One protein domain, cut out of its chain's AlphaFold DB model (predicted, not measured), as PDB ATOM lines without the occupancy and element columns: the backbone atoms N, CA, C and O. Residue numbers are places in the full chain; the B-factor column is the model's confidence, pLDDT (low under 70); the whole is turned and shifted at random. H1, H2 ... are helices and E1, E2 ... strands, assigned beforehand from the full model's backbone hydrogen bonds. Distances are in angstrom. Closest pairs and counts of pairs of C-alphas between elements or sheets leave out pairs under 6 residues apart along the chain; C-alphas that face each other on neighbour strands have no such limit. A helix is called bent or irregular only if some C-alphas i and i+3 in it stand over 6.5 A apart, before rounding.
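Overview. This is residues 45 to 109, 121 to 216 and 231 to 260 of the 292 residues of the protein "Deoxyguanosine kinase" of Paramuricea clavata (UniProt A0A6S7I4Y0). Picture two groups set one over the other: three long helices, H3, H5 and H8, lie side by side as a bundle whose centres make a triangle, and beyond it the helix H7 packs on a small sheet of two strands, E2 and E3, with H6 at a steep angle to the H7 end near Pro 164. The short helix H4 lies between the groups and touches H3, H5 and H7, while H1 touches no helix and has the short strand E1 beside it. The printed part has 191 residues with eight named helices and three named strands, in the order H1, E1, H2, H3, H4, H5, E2, H6, H7, E3, H8; the sheet is E2 beside E3, parallel, and the class is mostly helix. The whole is compact, with a radius of gyration of the C-alphas of 17.6 A and spans of 45 by 44 by 30 A.

Arrangement. Start at H1, residues 45 to 55, and go on to E1, residues 58 to 60: their closest C-alphas are those of Gly 52 and Ile 59, 6.1 A apart. E1 pairs with no named strand. Next find H2, residues 70 to 75, and H3, residues 77 to 106, a helical hairpin; they touch, closest at the C-alphas of Phe 73 and Tyr 80, 4.9 A apart, at a shallow tilt of 15 degrees, opposite ways. H3 is irregular, with C-alphas 79 and 82 lying 7.5 A apart, and it is the hub, touching four helices. After the first cut look for H4, residues 121 to 128, which only just touches H3, with 3 pairs of C-alphas within 8 A, the closest those of Gln 85 and Ala 123 at 6.6 A. H4 and H5, residues 134 to 148, form a second helical hairpin, closest at the C-alphas of His 127 and Tyr 137, 6.5 A apart. H5 touches H3 with residues 136 to 140 alone, at a shallow tilt of 4 degrees, the same way; the closest C-alphas are those of Leu 82 and Gly 136, 6.4 A apart. Go on to E2, residues 156 to 161, then H6, residues 164 to 174, H7, residues 184 to 203, and E3, residues 207 to 212: these make a strand-helix-strand unit, two parallel neighbour strands with helices between, whose crossover is right-handed. Across E2 and E3, N 157 and O 207 are within hydrogen-bond range at 2.8 A, and so are N 209 and O 157 at 2.9 A. H6 touches H7 at a steep tilt of 64 degrees, with the C-alphas of Pro 164 and Leu 187 closest at 5.6 A. H7 touches H4 at a steep tilt of 53 degrees, with the C-alphas of Val 121 and Asn 193 closest at 5.6 A. Last comes H8, residues 238 to 254, which touches H3 at a shallow tilt of 14 degrees, opposite ways, closest at the C-alphas of Met 97 and Gln 245, 7.3 A apart. H3, H5 and H8 are a bundle, helices side by side, in which H5 and H8 are close but not clearly touching. Every O i to N i+4 pair is within hydrogen-bond range in H1, H2, H4, H5, H6 and H8; in H3 it is 24 of 26 and in H7 14 of 16.

Along the chain. Find C-alpha 45 at (195.757, 182.579, 173.534), where H1 begins. H3 runs 41.1 A from C-alpha 77 at (187.804, 205.357, 164.590) to C-alpha 106. H5 is 20.9 A long, H7 29.8 A and H8 24.3 A, the last ending at C-alpha 254 at (178.417, 190.309, 146.422).

Size, cuts and confidence. The two C-alphas farthest apart are those of Lys 173 and Glu 239, 47.2 A. Residues 110 to 120 and 217 to 230 are not printed, with gaps of 25.6 A and 27.8 A between C-alphas. Of the links printed whole, none is long. The model's confidence is under 70 at residues 64 to 66, 175 to 180, 231 to 234 and 256 to 260.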
ATOM      1  N   THR A  45     194.668 183.123 174.358       90.19
ATOM      2  CA  THR A  45     195.757 182.579 173.534       90.19
ATOM      3  C   THR A  45     196.643 181.605 174.309       90.19
ATOM      4  O   THR A  45     196.935 180.505 173.844       90.19
ATOM      5  N   THR A  46     197.009 181.972 175.539       89.56
ATOM      6  CA  THR A  46     197.815 181.134 176.428       89.56
ATOM      7  C   THR A  46     197.095 179.830 176.769       89.56
ATOM      8  O   THR A  46     197.688 178.759 176.627       89.56
ATOM      9  N   LEU A  47     195.818 179.892 177.164       91.50
ATOM     10  CA  LEU A  47     195.026 178.697 177.461       91.50
ATOM     11  C   LEU A  47     194.836 177.823 176.214       91.50
ATOM     12  O   LEU A  47     195.083 176.619 176.278       91.50
ATOM     13  N   THR A  48     194.466 178.414 175.077       93.19
ATOM     14  CA  THR A  48     194.279 177.725 173.792       93.19
ATOM     15  C   THR A  48     195.534 176.938 173.406       93.19
ATOM     16  O   THR A  48     195.455 175.750 173.092       93.19
ATOM     17  N   CYS A  49     196.715 177.553 173.519       91.31
ATOM     18  CA  CYS A  49     197.996 176.899 173.254       91.31
ATOM     19  C   CYS A  49     198.324 175.770 174.243       91.31
ATOM     20  O   CYS A  49     198.888 174.746 173.853       91.31
ATOM     21  N   GLN A  50     198.002 175.930 175.530       90.44
ATOM     22  CA  GLN A  50     198.196 174.871 176.525       90.44
ATOM     23  C   GLN A  50     197.269 173.675 176.275       90.44
ATOM     24  O   GLN A  50     197.726 172.530 176.304       90.44
ATOM     25  N   LEU A  51     195.989 173.936 176.000       91.62
ATOM     26  CA  LEU A  51     194.991 172.911 175.712       91.62
ATOM     27  C   LEU A  51     195.315 172.164 174.421       91.62
ATOM     28  O   LEU A  51     195.297 170.937 174.429       91.62
ATOM     29  N   GLY A  52     195.697 172.862 173.348       91.94
ATOM     30  CA  GLY A  52     196.047 172.215 172.082       91.94
ATOM     31  C   GLY A  52     197.196 171.217 172.228       91.94
ATOM     32  O   GLY A  52     197.102 170.101 171.725       91.94
ATOM     33  N   ARG A  53     198.227 171.553 173.020       90.19
ATOM     34  CA  ARG A  53     199.328 170.626 173.339       90.19
ATOM     35  C   ARG A  53     198.869 169.429 174.175       90.19
ATOM     36  O   ARG A  53     199.244 168.303 173.873       90.19
ATOM     37  N   LYS A  54     198.069 169.659 175.223       90.81
ATOM     38  CA  LYS A  54     197.609 168.600 176.142       90.81
ATOM     39  C   LYS A  54     196.595 167.643 175.515       90.81
ATOM     40  O   LYS A  54     196.599 166.459 175.835       90.81
ATOM     41  N   LEU A  55     195.708 168.165 174.673       90.62
ATOM     42  CA  LEU A  55     194.615 167.422 174.045       90.62
ATOM     43  C   LEU A  55     194.979 166.888 172.656       90.62
ATOM     44  O   LEU A  55     194.215 166.106 172.097       90.62
ATOM     45  N   ASN A  56     196.127 167.300 172.106       92.62
ATOM     46  CA  ASN A  56     196.501 167.081 170.710       92.62
ATOM     47  C   ASN A  56     195.437 167.630 169.738       92.62
ATOM     48  O   ASN A  56     195.000 166.943 168.813       92.62
ATOM     49  N   TYR A  57     194.977 168.860 169.981       94.69
ATOM     50  CA  TYR A  57     194.004 169.555 169.130       94.69
ATOM     51  C   TYR A  57     194.725 170.554 168.227       94.69
ATOM     52  O   TYR A  57     195.700 171.187 168.644       94.69
ATOM     53  N   ARG A  58     194.225 170.730 167.000       95.19
ATOM     54  CA  ARG A  58     194.726 171.764 166.084       95.19
ATOM     55  C   ARG A  58     194.245 173.132 166.565       95.19
ATOM     56  O   ARG A  58     193.076 173.300 166.903       95.19
ATOM     57  N   ILE A  59     195.149 174.104 166.609       94.62
ATOM     58  CA  ILE A  59     194.852 175.453 167.099       94.62
ATOM     59  C   ILE A  59     194.679 176.400 165.912       94.62
ATOM     60  O   ILE A  59     195.468 176.355 164.973       94.62
ATOM     61  N   PHE A  60     193.684 177.279 165.991       93.44
ATOM     62  CA  PHE A  60     193.481 178.399 165.078       93.44
ATOM     63  C   PHE A  60     193.504 179.697 165.893       93.44
ATOM     64  O   PHE A  60     192.674 179.893 166.786       93.44
ATOM     65  N   LEU A  61     194.487 180.557 165.623       89.62
ATOM     66  CA  LEU A  61     194.662 181.830 166.322       89.62
ATOM     67  C   LEU A  61     194.133 182.991 165.486       89.62
ATOM     68  O   LEU A  61     194.260 183.006 164.263       89.62
ATOM     69  N   GLU A  62     193.584 184.000 166.157       79.81
ATOM     70  CA  GLU A  62     193.115 185.209 165.495       79.81
ATOM     71  C   GLU A  62     194.279 185.972 164.813       79.81
ATOM     72  O   GLU A  62     195.270 186.300 165.476       79.81
ATOM     73  N   PRO A  63     194.167 186.335 163.517       71.19
ATOM     74  CA  PRO A  63     195.226 187.001 162.752       71.19
ATOM     75  C   PRO A  63     195.309 188.505 163.076       71.19
ATOM     76  O   PRO A  63     195.083 189.367 162.226       71.19
ATOM     77  N   THR A  64     195.608 188.846 164.328       65.19
ATOM     78  CA  THR A  64     195.604 190.241 164.813       65.19
ATOM     79  C   THR A  64     196.687 191.120 164.174       65.19
ATOM     80  O   THR A  64     196.471 192.319 164.000       65.19
ATOM     81  N   SER A  65     197.818 190.541 163.759       62.38
ATOM     82  CA  SER A  65     198.977 191.263 163.209       62.38
ATOM     83  C   SER A  65     198.822 191.710 161.748       62.38
ATOM     84  O   SER A  65     199.500 192.645 161.328       62.38
ATOM     85  N   ARG A  66     197.922 191.091 160.972       69.38
ATOM     86  CA  ARG A  66     197.757 191.343 159.523       69.38
ATOM     87  C   ARG A  66     196.586 192.273 159.176       69.38
ATOM     88  O   ARG A  66     196.224 192.384 158.010       69.38
ATOM     89  N   ASN A  67     195.973 192.938 160.157       76.38
ATOM     90  CA  ASN A  67     194.797 193.778 159.919       76.38
ATOM     91  C   ASN A  67     195.179 195.148 159.306       76.38
ATOM     92  O   ASN A  67     195.713 196.002 160.021       76.38
ATOM     93  N   PRO A  68     194.837 195.430 158.029       82.62
ATOM     94  CA  PRO A  68     195.223 196.671 157.344       82.62
ATOM     95  C   PRO A  68     194.491 197.919 157.871       82.62
ATOM     96  O   PRO A  68     194.822 199.054 157.503       82.62
ATOM     97  N   TYR A  69     193.482 197.719 158.720       84.44
ATOM     98  CA  TYR A  69     192.639 198.763 159.283       84.44
ATOM     99  C   TYR A  69     192.896 199.025 160.759       84.44
ATOM    100  O   TYR A  69     192.476 200.074 161.231       84.44
ATOM    101  N   LEU A  70     193.585 198.141 161.487       81.62
ATOM    102  CA  LEU A  70     193.716 198.258 162.943       81.62
ATOM    103  C   LEU A  70     194.422 199.559 163.352       81.62
ATOM    104  O   LEU A  70     193.881 200.344 164.125       81.62
ATOM    105  N   THR A  71     195.576 199.859 162.751       81.06
ATOM    106  CA  THR A  71     196.291 201.127 162.987       81.06
ATOM    107  C   THR A  71     195.470 202.340 162.537       81.06
ATOM    108  O   THR A  71     195.433 203.360 163.218       81.06
ATOM    109  N   LYS A  72     194.759 202.235 161.404       85.44
ATOM    110  CA  LYS A  72     193.912 203.321 160.879       85.44
ATOM    111  C   LYS A  72     192.711 203.594 161.786       85.44
ATOM    112  O   LYS A  72     192.332 204.746 161.960       85.44
ATOM    113  N   PHE A  73     192.139 202.551 162.379       85.62
ATOM    114  CA  PHE A  73     191.058 202.637 163.351       85.62
ATOM    115  C   PHE A  73     191.501 203.373 164.611       85.62
ATOM    116  O   PHE A  73     190.771 204.250 165.049       85.62
ATOM    117  N   TYR A  74     192.697 203.104 165.142       79.25
ATOM    118  CA  TYR A  74     193.197 203.849 166.303       79.25
ATOM    119  C   TYR A  74     193.392 205.349 166.022       79.25
ATOM    120  O   TYR A  74     193.204 206.159 166.925       79.25
ATOM    121  N   ASN A  75     193.698 205.728 164.777       83.94
ATOM    122  CA  ASN A  75     193.861 207.132 164.381       83.94
ATOM    123  C   ASN A  75     192.529 207.831 164.050       83.94
ATOM    124  O   ASN A  75     192.299 208.962 164.468       83.94
ATOM    125  N   GLU A  76     191.642 207.179 163.291       88.19
ATOM    126  CA  GLU A  76     190.348 207.730 162.857       88.19
ATOM    127  C   GLU A  76     189.204 206.699 163.051       88.19
ATOM    128  O   GLU A  76     188.678 206.157 162.066       88.19
ATOM    129  N   PRO A  77     188.760 206.429 164.299       89.31
ATOM    130  CA  PRO A  77     187.804 205.357 164.590       89.31
ATOM    131  C   PRO A  77     186.518 205.439 163.762       89.31
ATOM    132  O   PRO A  77     186.131 204.468 163.119       89.31
ATOM    133  N   LYS A  78     185.899 206.622 163.674       92.38
ATOM    134  CA  LYS A  78     184.629 206.831 162.949       92.38
ATOM    135  C   LYS A  78     184.692 206.504 161.455       92.38
ATOM    136  O   LYS A  78     183.672 206.196 160.846       92.38
ATOM    137  N   LYS A  79     185.878 206.588 160.852       90.50
ATOM    138  CA  LYS A  79     186.092 206.358 159.418       90.50
ATOM    139  C   LYS A  79     186.431 204.903 159.110       90.50
ATOM    140  O   LYS A  79     186.042 204.395 158.058       90.50
ATOM    141  N   TYR A  80     187.145 204.232 160.015       90.50
ATOM    142  CA  TYR A  80     187.684 202.892 159.770       90.50
ATOM    143  C   TYR A  80     187.047 201.778 160.604       90.50
ATOM    144  O   TYR A  80     187.231 200.619 160.242       90.50
ATOM    145  N   ALA A  81     186.257 202.077 161.642       92.56
ATOM    146  CA  ALA A  81     185.661 201.062 162.519       92.56
ATOM    147  C   ALA A  81     184.840 200.029 161.749       92.56
ATOM    148  O   ALA A  81     185.056 198.833 161.910       92.56
ATOM    149  N   LEU A  82     183.945 200.473 160.860       92.62
ATOM    150  CA  LEU A  82     183.132 199.546 160.074       92.62
ATOM    151  C   LEU A  82     183.992 198.691 159.130       92.62
ATOM    152  O   LEU A  82     183.766 197.490 159.037       92.62
ATOM    153  N   LYS A  83     184.989 199.282 158.458       90.81
ATOM    154  CA  LYS A  83     185.885 198.552 157.541       90.81
ATOM    155  C   LYS A  83     186.698 197.496 158.286       90.81
ATOM    156  O   LYS A  83     186.725 196.338 157.883       90.81
ATOM    157  N   MET A  84     187.281 197.886 159.419       89.81
ATOM    158  CA  MET A  84     188.002 196.988 160.314       89.81
ATOM    159  C   MET A  84     187.104 195.851 160.807       89.81
ATOM    160  O   MET A  84     187.518 194.695 160.772       89.81
ATOM    161  N   GLN A  85     185.877 196.165 161.233       92.56
ATOM    162  CA  GLN A  85     184.929 195.183 161.750       92.56
ATOM    163  C   GLN A  85     184.506 194.173 160.676       92.56
ATOM    164  O   GLN A  85     184.500 192.975 160.934       92.56
ATOM    165  N   LEU A  86     184.188 194.631 159.461       91.62
ATOM    166  CA  LEU A  86     183.817 193.748 158.348       91.62
ATOM    167  C   LEU A  86     184.991 192.865 157.906       91.62
ATOM    168  O   LEU A  86     184.799 191.676 157.648       91.62
ATOM    169  N   TRP A  87     186.207 193.421 157.882       88.75
ATOM    170  CA  TRP A  87     187.419 192.655 157.608       88.75
ATOM    171  C   TRP A  87     187.633 191.560 158.663       88.75
ATOM    172  O   TRP A  87     187.757 190.390 158.303       88.75
ATOM    173  N   LEU A  88     187.591 191.909 159.957       89.19
ATOM    174  CA  LEU A  88     187.728 190.952 161.064       89.19
ATOM    175  C   LEU A  88     186.662 189.857 160.996       89.19
ATOM    176  O   LEU A  88     186.984 188.678 161.134       89.19
ATOM    177  N   PHE A  89     185.411 190.232 160.727       92.31
ATOM    178  CA  PHE A  89     184.314 189.285 160.595       92.31
ATOM    179  C   PHE A  89     184.570 188.271 159.473       92.31
ATOM    180  O   PHE A  89     184.458 187.068 159.705       92.31
ATOM    181  N   ARG A  90     185.000 188.726 158.285       89.31
ATOM    182  CA  ARG A  90     185.370 187.831 157.176       89.31
ATOM    183  C   ARG A  90     186.505 186.886 157.564       89.31
ATOM    184  O   ARG A  90     186.371 185.682 157.357       89.31
ATOM    185  N   GLN A  91     187.590 187.401 158.147       88.00
ATOM    186  CA  GLN A  91     188.731 186.569 158.551       88.00
ATOM    187  C   GLN A  91     188.321 185.499 159.566       88.00
ATOM    188  O   GLN A  91     188.659 184.326 159.407       88.00
ATOM    189  N   ARG A  92     187.517 185.871 160.568       91.88
ATOM    190  CA  ARG A  92     187.006 184.931 161.575       91.88
ATOM    191  C   ARG A  92     186.063 183.891 160.970       91.88
ATOM    192  O   ARG A  92     186.141 182.730 161.363       91.88
ATOM    193  N   CYS A  93     185.222 184.258 160.001       92.19
ATOM    194  CA  CYS A  93     184.397 183.298 159.259       92.19
ATOM    195  C   CYS A  93     185.261 182.284 158.496       92.19
ATOM    196  O   CYS A  93     185.051 181.081 158.631       92.19
ATOM    197  N   MET A  94     186.257 182.751 157.736       89.62
ATOM    198  CA  MET A  94     187.134 181.870 156.957       89.62
ATOM    199  C   MET A  94     187.975 180.961 157.859       89.62
ATOM    200  O   MET A  94     188.063 179.760 157.615       89.62
ATOM    201  N   MET A  95     188.543 181.500 158.940       92.06
ATOM    202  CA  MET A  95     189.247 180.725 159.966       92.06
ATOM    203  C   MET A  95     188.354 179.639 160.571       92.06
ATOM    204  O   MET A  95     188.764 178.486 160.660       92.06
ATOM    205  N   TYR A  96     187.116 179.985 160.926       94.81
ATOM    206  CA  TYR A  96     186.176 179.029 161.495       94.81
ATOM    207  C   TYR A  96     185.818 177.909 160.510       94.81
ATOM    208  O   TYR A  96     185.835 176.740 160.882       94.81
ATOM    209  N   MET A  97     185.566 178.234 159.238       93.00
ATOM    210  CA  MET A  97     185.295 177.218 158.215       93.00
ATOM    211  C   MET A  97     186.496 176.287 157.994       93.00
ATOM    212  O   MET A  97     186.310 175.073 157.918       93.00
ATOM    213  N   ARG A  98     187.730 176.812 157.987       92.62
ATOM    214  CA  ARG A  98     188.954 175.987 157.936       92.62
ATOM    215  C   ARG A  98     189.056 175.043 159.138       92.62
ATOM    216  O   ARG A  98     189.341 173.861 158.954       92.62
ATOM    217  N   ALA A  99     188.734 175.521 160.340       93.81
ATOM    218  CA  ALA A  99     188.713 174.697 161.548       93.81
ATOM    219  C   ALA A  99     187.651 173.585 161.482       93.81
ATOM    220  O   ALA A  99     187.953 172.425 161.763       93.81
ATOM    221  N   VAL A 100     186.433 173.903 161.031       92.94
ATOM    222  CA  VAL A 100     185.364 172.911 160.815       92.94
ATOM    223  C   VAL A 100     185.795 171.857 159.789       92.94
ATOM    224  O   VAL A 100     185.618 170.663 160.029       92.94
ATOM    225  N   LYS A 101     186.414 172.272 158.674       92.38
ATOM    226  CA  LYS A 101     186.942 171.357 157.649       92.38
ATOM    227  C   LYS A 101     188.010 170.428 158.216       92.38
ATOM    228  O   LYS A 101     187.983 169.233 157.931       92.38
ATOM    229  N   HIS A 102     188.933 170.960 159.020       92.56
ATOM    230  CA  HIS A 102     189.981 170.171 159.670       92.56
ATOM    231  C   HIS A 102     189.380 169.120 160.597       92.56
ATOM    232  O   HIS A 102     189.696 167.938 160.460       92.56
ATOM    233  N   ALA A 103     188.466 169.528 161.481       92.19
ATOM    234  CA  ALA A 103     187.768 168.627 162.393       92.19
ATOM    235  C   ALA A 103     187.006 167.519 161.650       92.19
ATOM    236  O   ALA A 103     187.038 166.356 162.057       92.19
ATOM    237  N   MET A 104     186.366 167.875 160.530       89.50
ATOM    238  CA  MET A 104     185.644 166.963 159.641       89.50
ATOM    239  C   MET A 104     186.555 165.949 158.947       89.50
ATOM    240  O   MET A 104     186.278 164.755 159.003       89.50
ATOM    241  N   LYS A 105     187.635 166.405 158.301       89.88
ATOM    242  CA  LYS A 105     188.495 165.547 157.473       89.88
ATOM    243  C   LYS A 105     189.475 164.706 158.282       89.88
ATOM    244  O   LYS A 105     189.733 163.562 157.923       89.88
ATOM    245  N   SER A 106     190.042 165.271 159.347       90.94
ATOM    246  CA  SER A 106     191.079 164.600 160.144       90.94
ATOM    247  C   SER A 106     190.524 163.807 161.327       90.94
ATOM    248  O   SER A 106     191.205 162.924 161.841       90.94
ATOM    249  N   GLY A 107     189.319 164.143 161.803       89.31
ATOM    250  CA  GLY A 107     188.800 163.650 163.081       89.31
ATOM    251  C   GLY A 107     189.504 164.235 164.315       89.31
ATOM    252  O   GLY A 107     189.146 163.901 165.444       89.31
ATOM    253  N   GLN A 108     190.497 165.113 164.131       92.50
ATOM    254  CA  GLN A 108     191.200 165.796 165.214       92.50
ATOM    255  C   GLN A 108     190.365 166.972 165.720       92.50
ATOM    256  O   GLN A 108     189.857 167.765 164.928       92.50
ATOM    257  N   GLY A 109     190.240 167.111 167.041       93.62
ATOM    258  CA  GLY A 109     189.595 168.280 167.633       93.62
ATOM    259  C   GLY A 109     190.328 169.580 167.295       93.62
ATOM    260  O   GLY A 109     191.538 169.586 167.040       93.62
ATOM    261  N   VAL A 121     179.948 191.227 169.628       95.81
ATOM    262  CA  VAL A 121     180.242 191.928 170.885       95.81
ATOM    263  C   VAL A 121     181.051 193.199 170.604       95.81
ATOM    264  O   VAL A 121     180.722 194.268 171.117       95.81
ATOM    265  N   PHE A 122     182.050 193.115 169.722       94.44
ATOM    266  CA  PHE A 122     182.881 194.254 169.325       94.44
ATOM    267  C   PHE A 122     182.112 195.256 168.468       94.44
ATOM    268  O   PHE A 122     182.180 196.459 168.724       94.44
ATOM    269  N   ALA A 123     181.333 194.772 167.497       95.75
ATOM    270  CA  ALA A 123     180.520 195.627 166.638       95.75
ATOM    271  C   ALA A 123     179.479 196.430 167.440       95.75
ATOM    272  O   ALA A 123     179.296 197.620 167.187       95.75
ATOM    273  N   THR A 124     178.824 195.804 168.424       96.25
ATOM    274  CA  THR A 124     177.832 196.448 169.296       96.25
ATOM    275  C   THR A 124     178.464 197.517 170.172       96.25
ATOM    276  O   THR A 124     177.935 198.624 170.249       96.25
ATOM    277  N   VAL A 125     179.612 197.232 170.796       95.38
ATOM    278  CA  VAL A 125     180.318 198.241 171.600       95.38
ATOM    279  C   VAL A 125     180.810 199.385 170.713       95.38
ATOM    280  O   VAL A 125     180.560 200.543 171.024       95.38
ATOM    281  N   SER A 126     181.399 199.085 169.553       94.56
ATOM    282  CA  SER A 126     181.863 200.111 168.615       94.56
ATOM    283  C   SER A 126     180.722 200.973 168.048       94.56
ATOM    284  O   SER A 126     180.943 202.134 167.703       94.56
ATOM    285  N   HIS A 127     179.509 200.430 167.923       96.94
ATOM    286  CA  HIS A 127     178.307 201.200 167.589       96.94
ATOM    287  C   HIS A 127     177.855 202.075 168.762       96.94
ATOM    288  O   HIS A 127     177.610 203.263 168.562       96.94
ATOM    289  N   GLY A 128     177.812 201.524 169.979       95.19
ATOM    290  CA  GLY A 128     177.477 202.264 171.201       95.19
ATOM    291  C   GLY A 128     178.429 203.430 171.490       95.19
ATOM    292  O   GLY A 128     177.982 204.493 171.911       95.19
ATOM    293  N   ASP A 129     179.712 203.265 171.165       92.81
ATOM    294  CA  ASP A 129     180.741 204.307 171.282       92.81
ATOM    295  C   ASP A 129     180.672 205.349 170.140       92.81
ATOM    296  O   ASP A 129     181.462 206.292 170.092       92.81
ATOM    297  N   GLY A 130     179.745 205.197 169.186       94.88
ATOM    298  CA  GLY A 130     179.562 206.122 168.063       94.88
ATOM    299  C   GLY A 130     180.636 206.029 166.973       94.88
ATOM    300  O   GLY A 130     180.735 206.931 166.136       94.88
ATOM    301  N   ASN A 131     181.437 204.958 166.964       94.88
ATOM    302  CA  ASN A 131     182.464 204.710 165.947       94.88
ATOM    303  C   ASN A 131     181.882 204.052 164.688       94.88
ATOM    304  O   ASN A 131     182.344 204.313 163.581       94.88
ATOM    305  N   ILE A 132     180.849 203.218 164.839       96.56
ATOM    306  CA  ILE A 132     180.066 202.677 163.720       96.56
ATOM    307  C   ILE A 132     178.736 203.432 163.659       96.56
ATOM    308  O   ILE A 132     178.061 203.577 164.673       96.56
ATOM    309  N   SER A 133     178.341 203.912 162.479       96.62
ATOM    310  CA  SER A 133     177.046 204.581 162.294       96.62
ATOM    311  C   SER A 133     175.872 203.599 162.407       96.62
ATOM    312  O   SER A 133     176.032 202.397 162.199       96.62
ATOM    313  N   ASN A 134     174.656 204.099 162.650       97.44
ATOM    314  CA  ASN A 134     173.446 203.262 162.668       97.44
ATOM    315  C   ASN A 134     173.262 202.459 161.368       97.44
ATOM    316  O   ASN A 134     172.864 201.295 161.402       97.44
ATOM    317  N   GLU A 135     173.545 203.070 160.217       95.38
ATOM    318  CA  GLU A 135     173.473 202.409 158.909       95.38
ATOM    319  C   GLU A 135     174.556 201.338 158.761       95.38
ATOM    320  O   GLU A 135     174.260 200.213 158.351       95.38
ATOM    321  N   GLY A 136     175.788 201.655 159.172       94.88
ATOM    322  CA  GLY A 136     176.902 200.712 159.187       94.88
ATOM    323  C   GLY A 136     176.629 199.503 160.076       94.88
ATOM    324  O   GLY A 136     176.849 198.365 159.665       94.88
ATOM    325  N   TYR A 137     176.065 199.729 161.261       97.06
ATOM    326  CA  TYR A 137     175.713 198.664 162.190       97.06
ATOM    327  C   TYR A 137     174.560 197.799 161.663       97.06
ATOM    328  O   TYR A 137     174.644 196.574 161.694       97.06
ATOM    329  N   LYS A 138     173.512 198.403 161.080       96.38
ATOM    330  CA  LYS A 138     172.434 197.651 160.404       96.38
ATOM    331  C   LYS A 138     172.972 196.772 159.275       96.38
ATOM    332  O   LYS A 138     172.517 195.637 159.115       96.38
ATOM    333  N   ARG A 139     173.935 197.278 158.500       93.56
ATOM    334  CA  ARG A 139     174.610 196.509 157.451       93.56
ATOM    335  C   ARG A 139     175.392 195.335 158.037       93.56
ATOM    336  O   ARG A 139     175.182 194.208 157.594       93.56
ATOM    337  N   TYR A 140     176.214 195.579 159.056       95.56
ATOM    338  CA  TYR A 140     176.931 194.530 159.780       95.56
ATOM    339  C   TYR A 140     175.978 193.433 160.289       95.56
ATOM    340  O   TYR A 140     176.181 192.253 160.011       95.56
ATOM    341  N   CYS A 141     174.888 193.815 160.959       95.81
ATOM    342  CA  CYS A 141     173.900 192.871 161.484       95.81
ATOM    343  C   CYS A 141     173.252 192.028 160.378       95.81
ATOM    344  O   CYS A 141     173.035 190.831 160.566       95.81
ATOM    345  N   ARG A 142     172.972 192.622 159.208       94.38
ATOM    346  CA  ARG A 142     172.444 191.893 158.046       94.38
ATOM    347  C   ARG A 142     173.433 190.833 157.572       94.38
ATOM    348  O   ARG A 142     173.040 189.674 157.456       94.38
ATOM    349  N   LEU A 143     174.695 191.212 157.366       93.81
ATOM    350  CA  LEU A 143     175.754 190.298 156.942       93.81
ATOM    351  C   LEU A 143     175.936 189.153 157.950       93.81
ATOM    352  O   LEU A 143     175.880 187.981 157.578       93.81
ATOM    353  N   ARG A 144     176.043 189.480 159.244       94.75
ATOM    354  CA  ARG A 144     176.125 188.486 160.323       94.75
ATOM    355  C   ARG A 144     174.951 187.512 160.284       94.75
ATOM    356  O   ARG A 144     175.150 186.304 160.356       94.75
ATOM    357  N   SER A 145     173.729 188.025 160.151       94.56
ATOM    358  CA  SER A 145     172.520 187.195 160.142       94.56
ATOM    359  C   SER A 145     172.471 186.217 158.965       94.56
ATOM    360  O   SER A 145     171.918 185.130 159.102       94.56
ATOM    361  N   GLN A 146     173.039 186.585 157.813       93.69
ATOM    362  CA  GLN A 146     173.143 185.698 156.656       93.69
ATOM    363  C   GLN A 146     174.181 184.602 156.907       93.69
ATOM    364  O   GLN A 146     173.901 183.435 156.651       93.69
ATOM    365  N   MET A 147     175.328 184.958 157.492       92.00
ATOM    366  CA  MET A 147     176.392 184.004 157.817       92.00
ATOM    367  C   MET A 147     175.963 182.969 158.855       92.00
ATOM    368  O   MET A 147     176.150 181.772 158.647       92.00
ATOM    369  N   LEU A 148     175.337 183.398 159.953       92.56
ATOM    370  CA  LEU A 148     174.956 182.488 161.040       92.56
ATOM    371  C   LEU A 148     173.845 181.498 160.671       92.56
ATOM    372  O   LEU A 148     173.647 180.517 161.377       92.56
ATOM    373  N   LYS A 149     173.135 181.718 159.558       92.94
ATOM    374  CA  LYS A 149     172.197 180.727 159.003       92.94
ATOM    375  C   LYS A 149     172.901 179.566 158.303       92.94
ATOM    376  O   LYS A 149     172.271 178.542 158.058       92.94
ATOM    377  N   LEU A 150     174.163 179.750 157.924       92.31
ATOM    378  CA  LEU A 150     174.938 178.785 157.148       92.31
ATOM    379  C   LEU A 150     175.950 178.042 158.019       92.31
ATOM    380  O   LEU A 150     176.106 176.831 157.891       92.31
ATOM    381  N   VAL A 151     176.646 178.776 158.889       91.81
ATOM    382  CA  VAL A 151     177.778 178.261 159.664       91.81
ATOM    383  C   VAL A 151     177.291 177.367 160.815       91.81
ATOM    384  O   VAL A 151     176.419 177.790 161.578       91.81
ATOM    385  N   PRO A 152     177.848 176.152 160.995       92.25
ATOM    386  CA  PRO A 152     177.519 175.318 162.146       92.25
ATOM    387  C   PRO A 152     178.044 175.950 163.439       92.25
ATOM    388  O   PRO A 152     179.166 176.451 163.486       92.25
ATOM    389  N   PHE A 153     177.257 175.895 164.510       94.25
ATOM    390  CA  PHE A 153     177.693 176.345 165.832       94.25
ATOM    391  C   PHE A 153     178.760 175.400 166.418       94.25
ATOM    392  O   PHE A 153     178.754 174.209 166.087       94.25
ATOM    393  N   PRO A 154     179.657 175.893 167.292       94.69
ATOM    394  CA  PRO A 154     180.690 175.066 167.910       94.69
ATOM    395  C   PRO A 154     180.065 174.063 168.877       94.69
ATOM    396  O   PRO A 154     178.949 174.268 169.361       94.69
ATOM    397  N   ASP A 155     180.782 172.985 169.166       94.31
ATOM    398  CA  ASP A 155     180.334 171.998 170.143       94.31
ATOM    399  C   ASP A 155     180.441 172.558 171.566       94.31
ATOM    400  O   ASP A 155     179.497 172.452 172.348       94.31
ATOM    401  N   VAL A 156     181.568 173.216 171.869       95.25
ATOM    402  CA  VAL A 156     181.870 173.771 173.194       95.25
ATOM    403  C   VAL A 156     182.343 175.218 173.080       95.25
ATOM    404  O   VAL A 156     183.178 175.567 172.242       95.25
ATOM    405  N   VAL A 157     181.839 176.057 173.979       97.00
ATOM    406  CA  VAL A 157     182.341 177.400 174.262       97.00
ATOM    407  C   VAL A 157     182.988 177.382 175.641       97.00
ATOM    408  O   VAL A 157     182.300 177.271 176.654       97.00
ATOM    409  N   VAL A 158     184.311 177.516 175.681       96.62
ATOM    410  CA  VAL A 158     185.062 177.744 176.919       96.62
ATOM    411  C   VAL A 158     185.088 179.245 177.173       96.62
ATOM    412  O   VAL A 158     185.754 179.983 176.450       96.62
ATOM    413  N   TYR A 159     184.356 179.710 178.179       96.31
ATOM    414  CA  TYR A 159     184.295 181.120 178.545       96.31
ATOM    415  C   TYR A 159     185.162 181.412 179.771       96.31
ATOM    416  O   TYR A 159     184.926 180.884 180.858       96.31
ATOM    417  N   LEU A 160     186.152 182.286 179.592       94.88
ATOM    418  CA  LEU A 160     187.036 182.755 180.656       94.88
ATOM    419  C   LEU A 160     186.459 184.024 181.273       94.88
ATOM    420  O   LEU A 160     186.518 185.106 180.678       94.88
ATOM    421  N   ASN A 161     185.898 183.888 182.470       93.50
ATOM    422  CA  ASN A 161     185.269 184.985 183.181       93.50
ATOM    423  C   ASN A 161     186.258 185.620 184.160       93.50
ATOM    424  O   ASN A 161     186.500 185.088 185.236       93.50
ATOM    425  N   ALA A 162     186.804 186.776 183.802       92.50
ATOM    426  CA  ALA A 162     187.600 187.598 184.705       92.50
ATOM    427  C   ALA A 162     186.996 188.995 184.793       92.50
ATOM    428  O   ALA A 162     186.444 189.513 183.815       92.50
ATOM    429  N   VAL A 163     187.142 189.642 185.948       92.50
ATOM    430  CA  VAL A 163     186.707 191.031 186.088       92.50
ATOM    431  C   VAL A 163     187.490 191.934 185.114       92.50
ATOM    432  O   VAL A 163     188.700 191.750 184.935       92.50
ATOM    433  N   PRO A 164     186.846 192.932 184.477       93.38
ATOM    434  CA  PRO A 164     187.510 193.809 183.505       93.38
ATOM    435  C   PRO A 164     188.754 194.525 184.039       93.38
ATOM    436  O   PRO A 164     189.665 194.811 183.267       93.38
ATOM    437  N   GLN A 165     188.823 194.774 185.351       91.94
ATOM    438  CA  GLN A 165     189.992 195.385 185.982       91.94
ATOM    439  C   GLN A 165     191.236 194.493 185.883       91.94
ATOM    440  O   GLN A 165     192.313 194.982 185.552       91.94
ATOM    441  N   GLU A 166     191.086 193.183 186.084       91.38
ATOM    442  CA  GLU A 166     192.193 192.236 185.935       91.38
ATOM    443  C   GLU A 166     192.635 192.127 184.480       91.38
ATOM    444  O   GLU A 166     193.828 192.152 184.180       91.38
ATOM    445  N   CYS A 167     191.674 192.098 183.558       91.56
ATOM    446  CA  CYS A 167     191.944 192.151 182.125       91.56
ATOM    447  C   CYS A 167     192.761 193.399 181.748       91.56
ATOM    448  O   CYS A 167     193.776 193.288 181.063       91.56
ATOM    449  N   HIS A 168     192.361 194.571 182.246       90.50
ATOM    450  CA  HIS A 168     193.071 195.829 182.028       90.50
ATOM    451  C   HIS A 168     194.496 195.786 182.594       90.50
ATOM    452  O   HIS A 168     195.450 196.086 181.883       90.50
ATOM    453  N   ASN A 169     194.658 195.335 183.843       88.50
ATOM    454  CA  ASN A 169     195.966 195.197 184.485       88.50
ATOM    455  C   ASN A 169     196.901 194.281 183.675       88.50
ATOM    456  O   ASN A 169     198.089 194.576 183.530       88.50
ATOM    457  N   ARG A 170     196.374 193.181 183.119       88.06
ATOM    458  CA  ARG A 170     197.124 192.249 182.258       88.06
ATOM    459  C   ARG A 170     197.537 192.900 180.938       88.06
ATOM    460  O   ARG A 170     198.688 192.744 180.540       88.06
ATOM    461  N   ILE A 171     196.648 193.662 180.296       84.56
ATOM    462  CA  ILE A 171     196.958 194.419 179.069       84.56
ATOM    463  C   ILE A 171     198.097 195.410 179.330       84.56
ATOM    464  O   ILE A 171     199.089 195.413 178.601       84.56
ATOM    465  N   THR A 172     197.998 196.198 180.407       81.69
ATOM    466  CA  THR A 172     199.029 197.177 180.778       81.69
ATOM    467  C   THR A 172     200.376 196.508 181.056       81.69
ATOM    468  O   THR A 172     201.402 197.000 180.598       81.69
ATOM    469  N   LYS A 173     200.387 195.365 181.757       82.19
ATOM    470  CA  LYS A 173     201.618 194.601 182.029       82.19
ATOM    471  C   LYS A 173     202.248 194.012 180.765       82.19
ATOM    472  O   LYS A 173     203.469 193.956 180.685       82.19
ATOM    473  N   ARG A 174     201.434 193.559 179.803       76.94
ATOM    474  CA  ARG A 174     201.912 192.959 178.546       76.94
ATOM    475  C   ARG A 174     202.559 193.988 177.618       76.94
ATOM    476  O   ARG A 174     203.426 193.633 176.831       76.94
ATOM    477  N   GLY A 175     202.129 195.248 177.684       66.69
ATOM    478  CA  GLY A 175     202.777 196.345 176.961       66.69
ATOM    479  C   GLY A 175     202.724 196.226 175.434       66.69
ATOM    480  O   GLY A 175     203.546 196.830 174.747       66.69
ATOM    481  N   ARG A 176     201.767 195.470 174.867       69.94
ATOM    482  CA  ARG A 176     201.542 195.467 173.413       69.94
ATOM    483  C   ARG A 176     201.156 196.889 172.996       69.94
ATOM    484  O   ARG A 176     200.142 197.423 173.449       69.94
ATOM    485  N   GLY A 177     201.980 197.519 172.155       61.09
ATOM    486  CA  GLY A 177     201.881 198.952 171.844       61.09
ATOM    487  C   GLY A 177     200.516 199.389 171.300       61.09
ATOM    488  O   GLY A 177     200.071 200.495 171.583       61.09
ATOM    489  N   CYS A 178     199.806 198.505 170.594       60.22
ATOM    490  CA  CYS A 178     198.452 198.766 170.100       60.22
ATOM    491  C   CYS A 178     197.345 198.624 171.162       60.22
ATOM    492  O   CYS A 178     196.255 199.142 170.955       60.22
ATOM    493  N   GLU A 179     197.592 197.946 172.287       64.50
ATOM    494  CA  GLU A 179     196.592 197.687 173.337       64.50
ATOM    495  C   GLU A 179     196.736 198.631 174.546       64.50
ATOM    496  O   GLU A 179     195.824 198.746 175.364       64.50
ATOM    497  N   SER A 180     197.856 199.353 174.647       64.88
ATOM    498  CA  SER A 180     198.237 200.159 175.824       64.88
ATOM    499  C   SER A 180     197.337 201.381 176.096       64.88
ATOM    500  O   SER A 180     197.534 202.079 177.086       64.88
ATOM    501  N   GLY A 181     196.337 201.633 175.245       74.38
ATOM    502  CA  GLY A 181     195.359 202.718 175.384       74.38
ATOM    503  C   GLY A 181     193.907 202.259 175.532       74.38
ATOM    504  O   GLY A 181     193.014 203.098 175.442       74.38
ATOM    505  N   ILE A 182     193.641 200.957 175.710       81.75
ATOM    506  CA  ILE A 182     192.267 200.443 175.819       81.75
ATOM    507  C   ILE A 182     191.632 200.922 177.137       81.75
ATOM    508  O   ILE A 182     192.081 200.510 178.207       81.75
ATOM    509  N   PRO A 183     190.555 201.731 177.105       87.56
ATOM    510  CA  PRO A 183     189.919 202.207 178.328       87.56
ATOM    511  C   PRO A 183     189.235 201.066 179.087       87.56
ATOM    512  O   PRO A 183     188.553 200.232 178.489       87.56
ATOM    513  N   ILE A 184     189.290 201.083 180.422       90.75
ATOM    514  CA  ILE A 184     188.542 200.129 181.263       90.75
ATOM    515  C   ILE A 184     187.038 200.098 180.931       90.75
ATOM    516  O   ILE A 184     186.419 199.034 180.934       90.75
ATOM    517  N   GLN A 185     186.454 201.247 180.568       92.62
ATOM    518  CA  GLN A 185     185.045 201.349 180.182       92.62
ATOM    519  C   GLN A 185     184.714 200.512 178.939       92.62
ATOM    520  O   GLN A 185     183.638 199.919 178.867       92.62
ATOM    521  N   TYR A 186     185.651 200.410 177.994       91.50
ATOM    522  CA  TYR A 186     185.500 199.560 176.820       91.50
ATOM    523  C   TYR A 186     185.425 198.082 177.229       91.50
ATOM    524  O   TYR A 186     184.499 197.377 176.835       91.50
ATOM    525  N   LEU A 187     186.319 197.630 178.117       93.12
ATOM    526  CA  LEU A 187     186.307 196.256 178.636       93.12
ATOM    527  C   LEU A 187     185.031 195.941 179.434       93.12
ATOM    528  O   LEU A 187     184.496 194.836 179.324       93.12
ATOM    529  N   LEU A 188     184.514 196.905 180.203       94.06
ATOM    530  CA  LEU A 188     183.223 196.792 180.895       94.06
ATOM    531  C   LEU A 188     182.063 196.628 179.904       94.06
ATOM    532  O   LEU A 188     181.175 195.802 180.121       94.06
ATOM    533  N   ASN A 189     182.070 197.387 178.806       93.94
ATOM    534  CA  ASN A 189     181.048 197.291 177.767       93.94
ATOM    535  C   ASN A 189     181.120 195.948 177.019       93.94
ATOM    536  O   ASN A 189     180.075 195.357 176.743       93.94
ATOM    537  N   LEU A 190     182.323 195.422 176.756       94.75
ATOM    538  CA  LEU A 190     182.494 194.078 176.191       94.75
ATOM    539  C   LEU A 190     181.921 193.005 177.127       94.75
ATOM    540  O   LEU A 190     181.132 192.170 176.687       94.75
ATOM    541  N   GLN A 191     182.251 193.062 178.422       94.06
ATOM    542  CA  GLN A 191     181.780 192.095 179.422       94.06
ATOM    543  C   GLN A 191     180.247 192.011 179.466       94.06
ATOM    544  O   GLN A 191     179.686 190.918 179.492       94.06
ATOM    545  N   LYS A 192     179.556 193.159 179.423       92.62
ATOM    546  CA  LYS A 192     178.081 193.208 179.410       92.62
ATOM    547  C   LYS A 192     177.477 192.490 178.201       92.62
ATOM    548  O   LYS A 192     176.416 191.887 178.314       92.62
ATOM    549  N   ASN A 193     178.144 192.551 177.052       93.00
ATOM    550  CA  ASN A 193     177.662 191.952 175.809       93.00
ATOM    551  C   ASN A 193     178.003 190.456 175.691       93.00
ATOM    552  O   ASN A 193     177.324 189.738 174.958       93.00
ATOM    553  N   TYR A 194     178.989 189.957 176.444       93.44
ATOM    554  CA  TYR A 194     179.321 188.530 176.471       93.44
ATOM    555  C   TYR A 194     178.182 187.657 177.015       93.44
ATOM    556  O   TYR A 194     177.968 186.573 176.485       93.44
ATOM    557  N   GLY A 195     177.395 188.130 177.988       91.00
ATOM    558  CA  GLY A 195     176.230 187.378 178.486       91.00
ATOM    559  C   GLY A 195     175.240 187.018 177.370       91.00
ATOM    560  O   GLY A 195     174.871 185.857 177.210       91.00
ATOM    561  N   ASN A 196     174.919 187.994 176.512       92.44
ATOM    562  CA  ASN A 196     174.029 187.794 175.364       92.44
ATOM    563  C   ASN A 196     174.587 186.771 174.364       92.44
ATOM    564  O   ASN A 196     173.828 185.969 173.818       92.44
ATOM    565  N   LEU A 197     175.905 186.792 174.131       94.94
ATOM    566  CA  LEU A 197     176.578 185.819 173.274       94.94
ATOM    567  C   LEU A 197     176.437 184.404 173.842       94.94
ATOM    568  O   LEU A 197     176.043 183.498 173.115       94.94
ATOM    569  N   LEU A 198     176.743 184.202 175.126       95.56
ATOM    570  CA  LEU A 198     176.683 182.873 175.744       95.56
ATOM    571  C   LEU A 198     175.263 182.294 175.691       95.56
ATOM    572  O   LEU A 198     175.090 181.109 175.401       95.56
ATOM    573  N   ASP A 199     174.246 183.133 175.884       95.50
ATOM    574  CA  ASP A 199     172.848 182.727 175.759       95.50
ATOM    575  C   ASP A 199     172.453 182.390 174.314       95.50
ATOM    576  O   ASP A 199     171.735 181.414 174.083       95.50
ATOM    577  N   GLU A 200     172.932 183.147 173.320       95.06
ATOM    578  CA  GLU A 200     172.759 182.812 171.900       95.06
ATOM    579  C   GLU A 200     173.405 181.462 171.566       95.06
ATOM    580  O   GLU A 200     172.763 180.620 170.935       95.06
ATOM    581  N   MET A 201     174.629 181.219 172.035       95.94
ATOM    582  CA  MET A 201     175.353 179.968 171.792       95.94
ATOM    583  C   MET A 201     174.654 178.771 172.438       95.94
ATOM    584  O   MET A 201     174.496 177.737 171.780       95.94
ATOM    585  N   ARG A 202     174.161 178.927 173.676       95.25
ATOM    586  CA  ARG A 202     173.401 177.893 174.393       95.25
ATOM    587  C   ARG A 202     172.077 177.576 173.703       95.25
ATOM    588  O   ARG A 202     171.762 176.409 173.504       95.25
ATOM    589  N   ARG A 203     171.315 178.594 173.278       95.56
ATOM    590  CA  ARG A 203     170.045 178.398 172.543       95.56
ATOM    591  C   ARG A 203     170.235 177.680 171.214       95.56
ATOM    592  O   ARG A 203     169.358 176.933 170.800       95.56
ATOM    593  N   ASN A 204     171.372 177.900 170.562       93.31
ATOM    594  CA  ASN A 204     171.723 177.183 169.344       93.31
ATOM    595  C   ASN A 204     172.375 175.825 169.628       93.31
ATOM    596  O   ASN A 204     172.752 175.159 168.673       93.31
ATOM    597  N   GLY A 205     172.475 175.413 170.903       91.56
ATOM    598  CA  GLY A 205     172.814 174.075 171.402       91.56
ATOM    599  C   GLY A 205     174.287 173.837 171.754       91.56
ATOM    600  O   GLY A 205     174.698 172.680 171.749       91.56
ATOM    601  N   SER A 206     175.101 174.891 171.868       94.31
ATOM    602  CA  SER A 206     176.529 174.758 172.202       94.31
ATOM    603  C   SER A 206     176.660 174.576 173.711       94.31
ATOM    604  O   SER A 206     175.963 175.263 174.463       94.31
ATOM    605  N   GLU A 207     177.558 173.703 174.156       95.19
ATOM    606  CA  GLU A 207     177.855 173.545 175.580       95.19
ATOM    607  C   GLU A 207     178.677 174.736 176.072       95.19
ATOM    608  O   GLU A 207     179.648 175.132 175.425       95.19
ATOM    609  N   ILE A 208     178.290 175.329 177.201       95.94
ATOM    610  CA  ILE A 208     178.958 176.522 177.738       95.94
ATOM    611  C   ILE A 208     179.699 176.151 179.020       95.94
ATOM    612  O   ILE A 208     179.087 176.035 180.078       95.94
ATOM    613  N   MET A 209     181.025 176.052 178.940       95.12
ATOM    614  CA  MET A 209     181.894 175.812 180.091       95.12
ATOM    615  C   MET A 209     182.462 177.147 180.571       95.12
ATOM    616  O   MET A 209     183.295 177.752 179.897       95.12
ATOM    617  N   THR A 210     181.977 177.640 181.710       94.44
ATOM    618  CA  THR A 210     182.409 178.925 182.281       94.44
ATOM    619  C   THR A 210     183.373 178.702 183.432       94.44
ATOM    620  O   THR A 210     183.034 177.998 184.376       94.44
ATOM    621  N   TYR A 211     184.525 179.365 183.382       93.19
ATOM    622  CA  TYR A 211     185.552 179.283 184.417       93.19
ATOM    623  C   TYR A 211     185.799 180.664 185.014       93.19
ATOM    624  O   TYR A 211     185.925 181.646 184.275       93.19
ATOM    625  N   ASP A 212     185.889 180.738 186.342       91.00
ATOM    626  CA  ASP A 212     186.472 181.908 186.995       91.00
ATOM    627  C   ASP A 212     187.953 181.980 186.613       91.00
ATOM    628  O   ASP A 212     188.719 181.038 186.807       91.00
ATOM    629  N   TRP A 213     188.329 183.095 186.001       91.44
ATOM    630  CA  TRP A 213     189.656 183.341 185.451       91.44
ATOM    631  C   TRP A 213     190.289 184.609 186.037       91.44
ATOM    632  O   TRP A 213     191.154 185.246 185.414       91.44
ATOM    633  N   SER A 214     189.825 185.007 187.227       82.56
ATOM    634  CA  SER A 214     190.337 186.149 187.995       82.56
ATOM    635  C   SER A 214     191.811 185.973 188.363       82.56
ATOM    636  O   SER A 214     192.593 186.917 188.258       82.56
ATOM    637  N   GLU A 215     192.221 184.739 188.641       77.62
ATOM    638  CA  GLU A 215     193.620 184.314 188.690       77.62
ATOM    639  C   GLU A 215     193.907 183.407 187.486       77.62
ATOM    640  O   GLU A 215     193.007 182.735 186.981       77.62
ATOM    641  N   PHE A 216     195.142 183.406 186.972       71.62
ATOM    642  CA  PHE A 216     195.504 182.480 185.895       71.62
ATOM    643  C   PHE A 216     195.403 181.039 186.416       71.62
ATOM    644  O   PHE A 216     196.270 180.578 187.155       71.62
ATOM    645  N   ASN A 231     179.114 164.767 173.681       65.94
ATOM    646  CA  ASN A 231     178.159 165.191 172.658       65.94
ATOM    647  C   ASN A 231     178.859 165.641 171.369       65.94
ATOM    648  O   ASN A 231     179.225 166.800 171.204       65.94
ATOM    649  N   VAL A 232     178.983 164.741 170.398       60.72
ATOM    650  CA  VAL A 232     179.316 165.124 169.019       60.72
ATOM    651  C   VAL A 232     178.013 165.444 168.297       60.72
ATOM    652  O   VAL A 232     177.154 164.571 168.145       60.72
ATOM    653  N   ARG A 233     177.846 166.693 167.852       65.06
ATOM    654  CA  ARG A 233     176.694 167.092 167.036       65.06
ATOM    655  C   ARG A 233     176.592 166.289 165.742       65.06
ATOM    656  O   ARG A 233     177.533 165.618 165.319       65.06
ATOM    657  N   SER A 234     175.427 166.389 165.092       61.12
ATOM    658  CA  SER A 234     175.208 165.838 163.752       61.12
ATOM    659  C   SER A 234     176.373 166.210 162.841       61.12
ATOM    660  O   SER A 234     176.685 167.394 162.682       61.12
ATOM    661  N   ARG A 235     177.011 165.194 162.267       70.44
ATOM    662  CA  ARG A 235     178.234 165.363 161.492       70.44
ATOM    663  C   ARG A 235     177.942 166.165 160.233       70.44
ATOM    664  O   ARG A 235     176.957 165.905 159.545       70.44
ATOM    665  N   LEU A 236     178.778 167.165 159.964       80.75
ATOM    666  CA  LEU A 236     178.696 167.918 158.718       80.75
ATOM    667  C   LEU A 236     179.288 167.045 157.607       80.75
ATOM    668  O   LEU A 236     180.425 166.597 157.724       80.75
ATOM    669  N   GLU A 237     178.507 166.776 156.568       85.56
ATOM    670  CA  GLU A 237     178.969 166.042 155.389       85.56
ATOM    671  C   GLU A 237     179.787 166.957 154.470       85.56
ATOM    672  O   GLU A 237     179.568 168.172 154.439       85.56
ATOM    673  N   GLU A 238     180.719 166.378 153.711       86.94
ATOM    674  CA  GLU A 238     181.639 167.137 152.856       86.94
ATOM    675  C   GLU A 238     180.901 167.962 151.793       86.94
ATOM    676  O   GLU A 238     181.170 169.154 151.661       86.94
ATOM    677  N   GLU A 239     179.888 167.390 151.135       88.81
ATOM    678  CA  GLU A 239     179.054 168.100 150.151       88.81
ATOM    679  C   GLU A 239     178.350 169.320 150.766       88.81
ATOM    680  O   GLU A 239     178.342 170.416 150.200       88.81
ATOM    681  N   ARG A 240     177.805 169.159 151.979       90.75
ATOM    682  CA  ARG A 240     177.152 170.250 152.713       90.75
ATOM    683  C   ARG A 240     178.156 171.323 153.126       90.75
ATOM    684  O   ARG A 240     177.832 172.510 153.085       90.75
ATOM    685  N   TYR A 241     179.361 170.928 153.534       91.25
ATOM    686  CA  TYR A 241     180.441 171.861 153.840       91.25
ATOM    687  C   TYR A 241     180.820 172.697 152.608       91.25
ATOM    688  O   TYR A 241     180.908 173.921 152.712       91.25
ATOM    689  N   GLU A 242     181.000 172.066 151.446       91.19
ATOM    690  CA  GLU A 242     181.344 172.751 150.194       91.19
ATOM    691  C   GLU A 242     180.238 173.716 149.748       91.19
ATOM    692  O   GLU A 242     180.519 174.853 149.355       91.19
ATOM    693  N   GLU A 243     178.970 173.318 149.887       93.25
ATOM    694  CA  GLU A 243     177.830 174.201 149.640       93.25
ATOM    695  C   GLU A 243     177.852 175.434 150.556       93.25
ATOM    696  O   GLU A 243     177.672 176.563 150.083       93.25
ATOM    697  N   ILE A 244     178.069 175.233 151.861       92.56
ATOM    698  CA  ILE A 244     178.167 176.321 152.840       92.56
ATOM    699  C   ILE A 244     179.335 177.244 152.484       92.56
ATOM    700  O   ILE A 244     179.147 178.459 152.428       92.56
ATOM    701  N   GLN A 245     180.517 176.688 152.209       90.69
ATOM    702  CA  GLN A 245     181.709 177.461 151.869       90.69
ATOM    703  C   GLN A 245     181.468 178.333 150.632       90.69
ATOM    704  O   GLN A 245     181.757 179.528 150.664       90.69
ATOM    705  N   ARG A 246     180.874 177.775 149.572       90.31
ATOM    706  CA  ARG A 246     180.537 178.531 148.361       90.31
ATOM    707  C   ARG A 246     179.544 179.659 148.648       90.31
ATOM    708  O   ARG A 246     179.789 180.788 148.247       90.31
ATOM    709  N   LYS A 247     178.468 179.395 149.401       92.88
ATOM    710  CA  LYS A 247     177.494 180.438 149.785       92.88
ATOM    711  C   LYS A 247     178.134 181.558 150.611       92.88
ATOM    712  O   LYS A 247     177.790 182.720 150.424       92.88
ATOM    713  N   ILE A 248     179.053 181.223 151.518       89.94
ATOM    714  CA  ILE A 248     179.800 182.209 152.311       89.94
ATOM    715  C   ILE A 248     180.644 183.104 151.394       89.94
ATOM    716  O   ILE A 248     180.599 184.327 151.531       89.94
ATOM    717  N   LEU A 249     181.376 182.510 150.447       88.06
ATOM    718  CA  LEU A 249     182.175 183.256 149.471       88.06
ATOM    719  C   LEU A 249     181.298 184.160 148.597       88.06
ATOM    720  O   LEU A 249     181.615 185.338 148.447       88.06
ATOM    721  N   ASP A 250     180.162 183.656 148.109       88.62
ATOM    722  CA  ASP A 250     179.205 184.436 147.317       88.62
ATOM    723  C   ASP A 250     178.684 185.651 148.097       88.62
ATOM    724  O   ASP A 250     178.660 186.765 147.567       88.62
ATOM    725  N   ILE A 251     178.309 185.481 149.372       88.88
ATOM    726  CA  ILE A 251     177.839 186.602 150.201       88.88
ATOM    727  C   ILE A 251     178.938 187.656 150.361       88.88
ATOM    728  O   ILE A 251     178.663 188.847 150.237       88.88
ATOM    729  N   PHE A 252     180.184 187.251 150.617       86.19
ATOM    730  CA  PHE A 252     181.253 188.233 150.765       86.19
ATOM    731  C   PHE A 252     181.646 188.908 149.444       86.19
ATOM    732  O   PHE A 252     182.026 190.073 149.471       86.19
ATOM    733  N   ASN A 253     181.560 188.208 148.311       81.19
ATOM    734  CA  ASN A 253     181.908 188.758 146.997       81.19
ATOM    735  C   ASN A 253     180.813 189.678 146.434       81.19
ATOM    736  O   ASN A 253     181.105 190.595 145.673       81.19
ATOM    737  N   THR A 254     179.553 189.453 146.813       78.88
ATOM    738  CA  THR A 254     178.417 190.309 146.422       78.88
ATOM    739  C   THR A 254     178.255 191.543 147.310       78.88
ATOM    740  O   THR A 254     177.535 192.475 146.946       78.88
ATOM    741  N   ASP A 255     178.937 191.601 148.457       73.31
ATOM    742  CA  ASP A 255     178.953 192.789 149.302       73.31
ATOM    743  C   ASP A 255     179.905 193.852 148.707       73.31
ATOM    744  O   ASP A 255     181.114 193.825 148.917       73.31
ATOM    745  N   ALA A 256     179.341 194.812 147.964       53.31
ATOM    746  CA  ALA A 256     180.028 195.797 147.111       53.31
ATOM    747  C   ALA A 256     181.059 196.741 147.781       53.31
ATOM    748  O   ALA A 256     181.603 197.604 147.108       53.31
ATOM    749  N   ASN A 257     181.335 196.635 149.089       54.31
ATOM    750  CA  ASN A 257     182.507 197.311 149.692       54.31
ATOM    751  C   ASN A 257     183.556 196.336 150.252       54.31
ATOM    752  O   ASN A 257     184.475 196.770 150.937       54.31
ATOM    753  N   MET A 258     183.400 195.037 149.993       56.00
ATOM    754  CA  MET A 258     184.455 194.028 150.111       56.00
ATOM    755  C   MET A 258     185.092 193.731 148.739       56.00
ATOM    756  O   MET A 258     186.089 193.022 148.687       56.00
ATOM    757  N   SER A 259     184.518 194.258 147.646       47.16
ATOM    758  CA  SER A 259     184.946 194.039 146.256       47.16
ATOM    759  C   SER A 259     186.074 194.960 145.776       47.16
ATOM    760  O   SER A 259     186.757 194.609 144.821       47.16
ATOM    761  N   ASP A 260     186.280 196.119 146.416       44.72
ATOM    762  CA  ASP A 260     187.339 197.086 146.050       44.72
ATOM    763  C   ASP A 260     188.744 196.648 146.488       44.72
ATOM    764  O   ASP A 260     189.744 197.294 146.178       44.72
TER     765      ASP A 260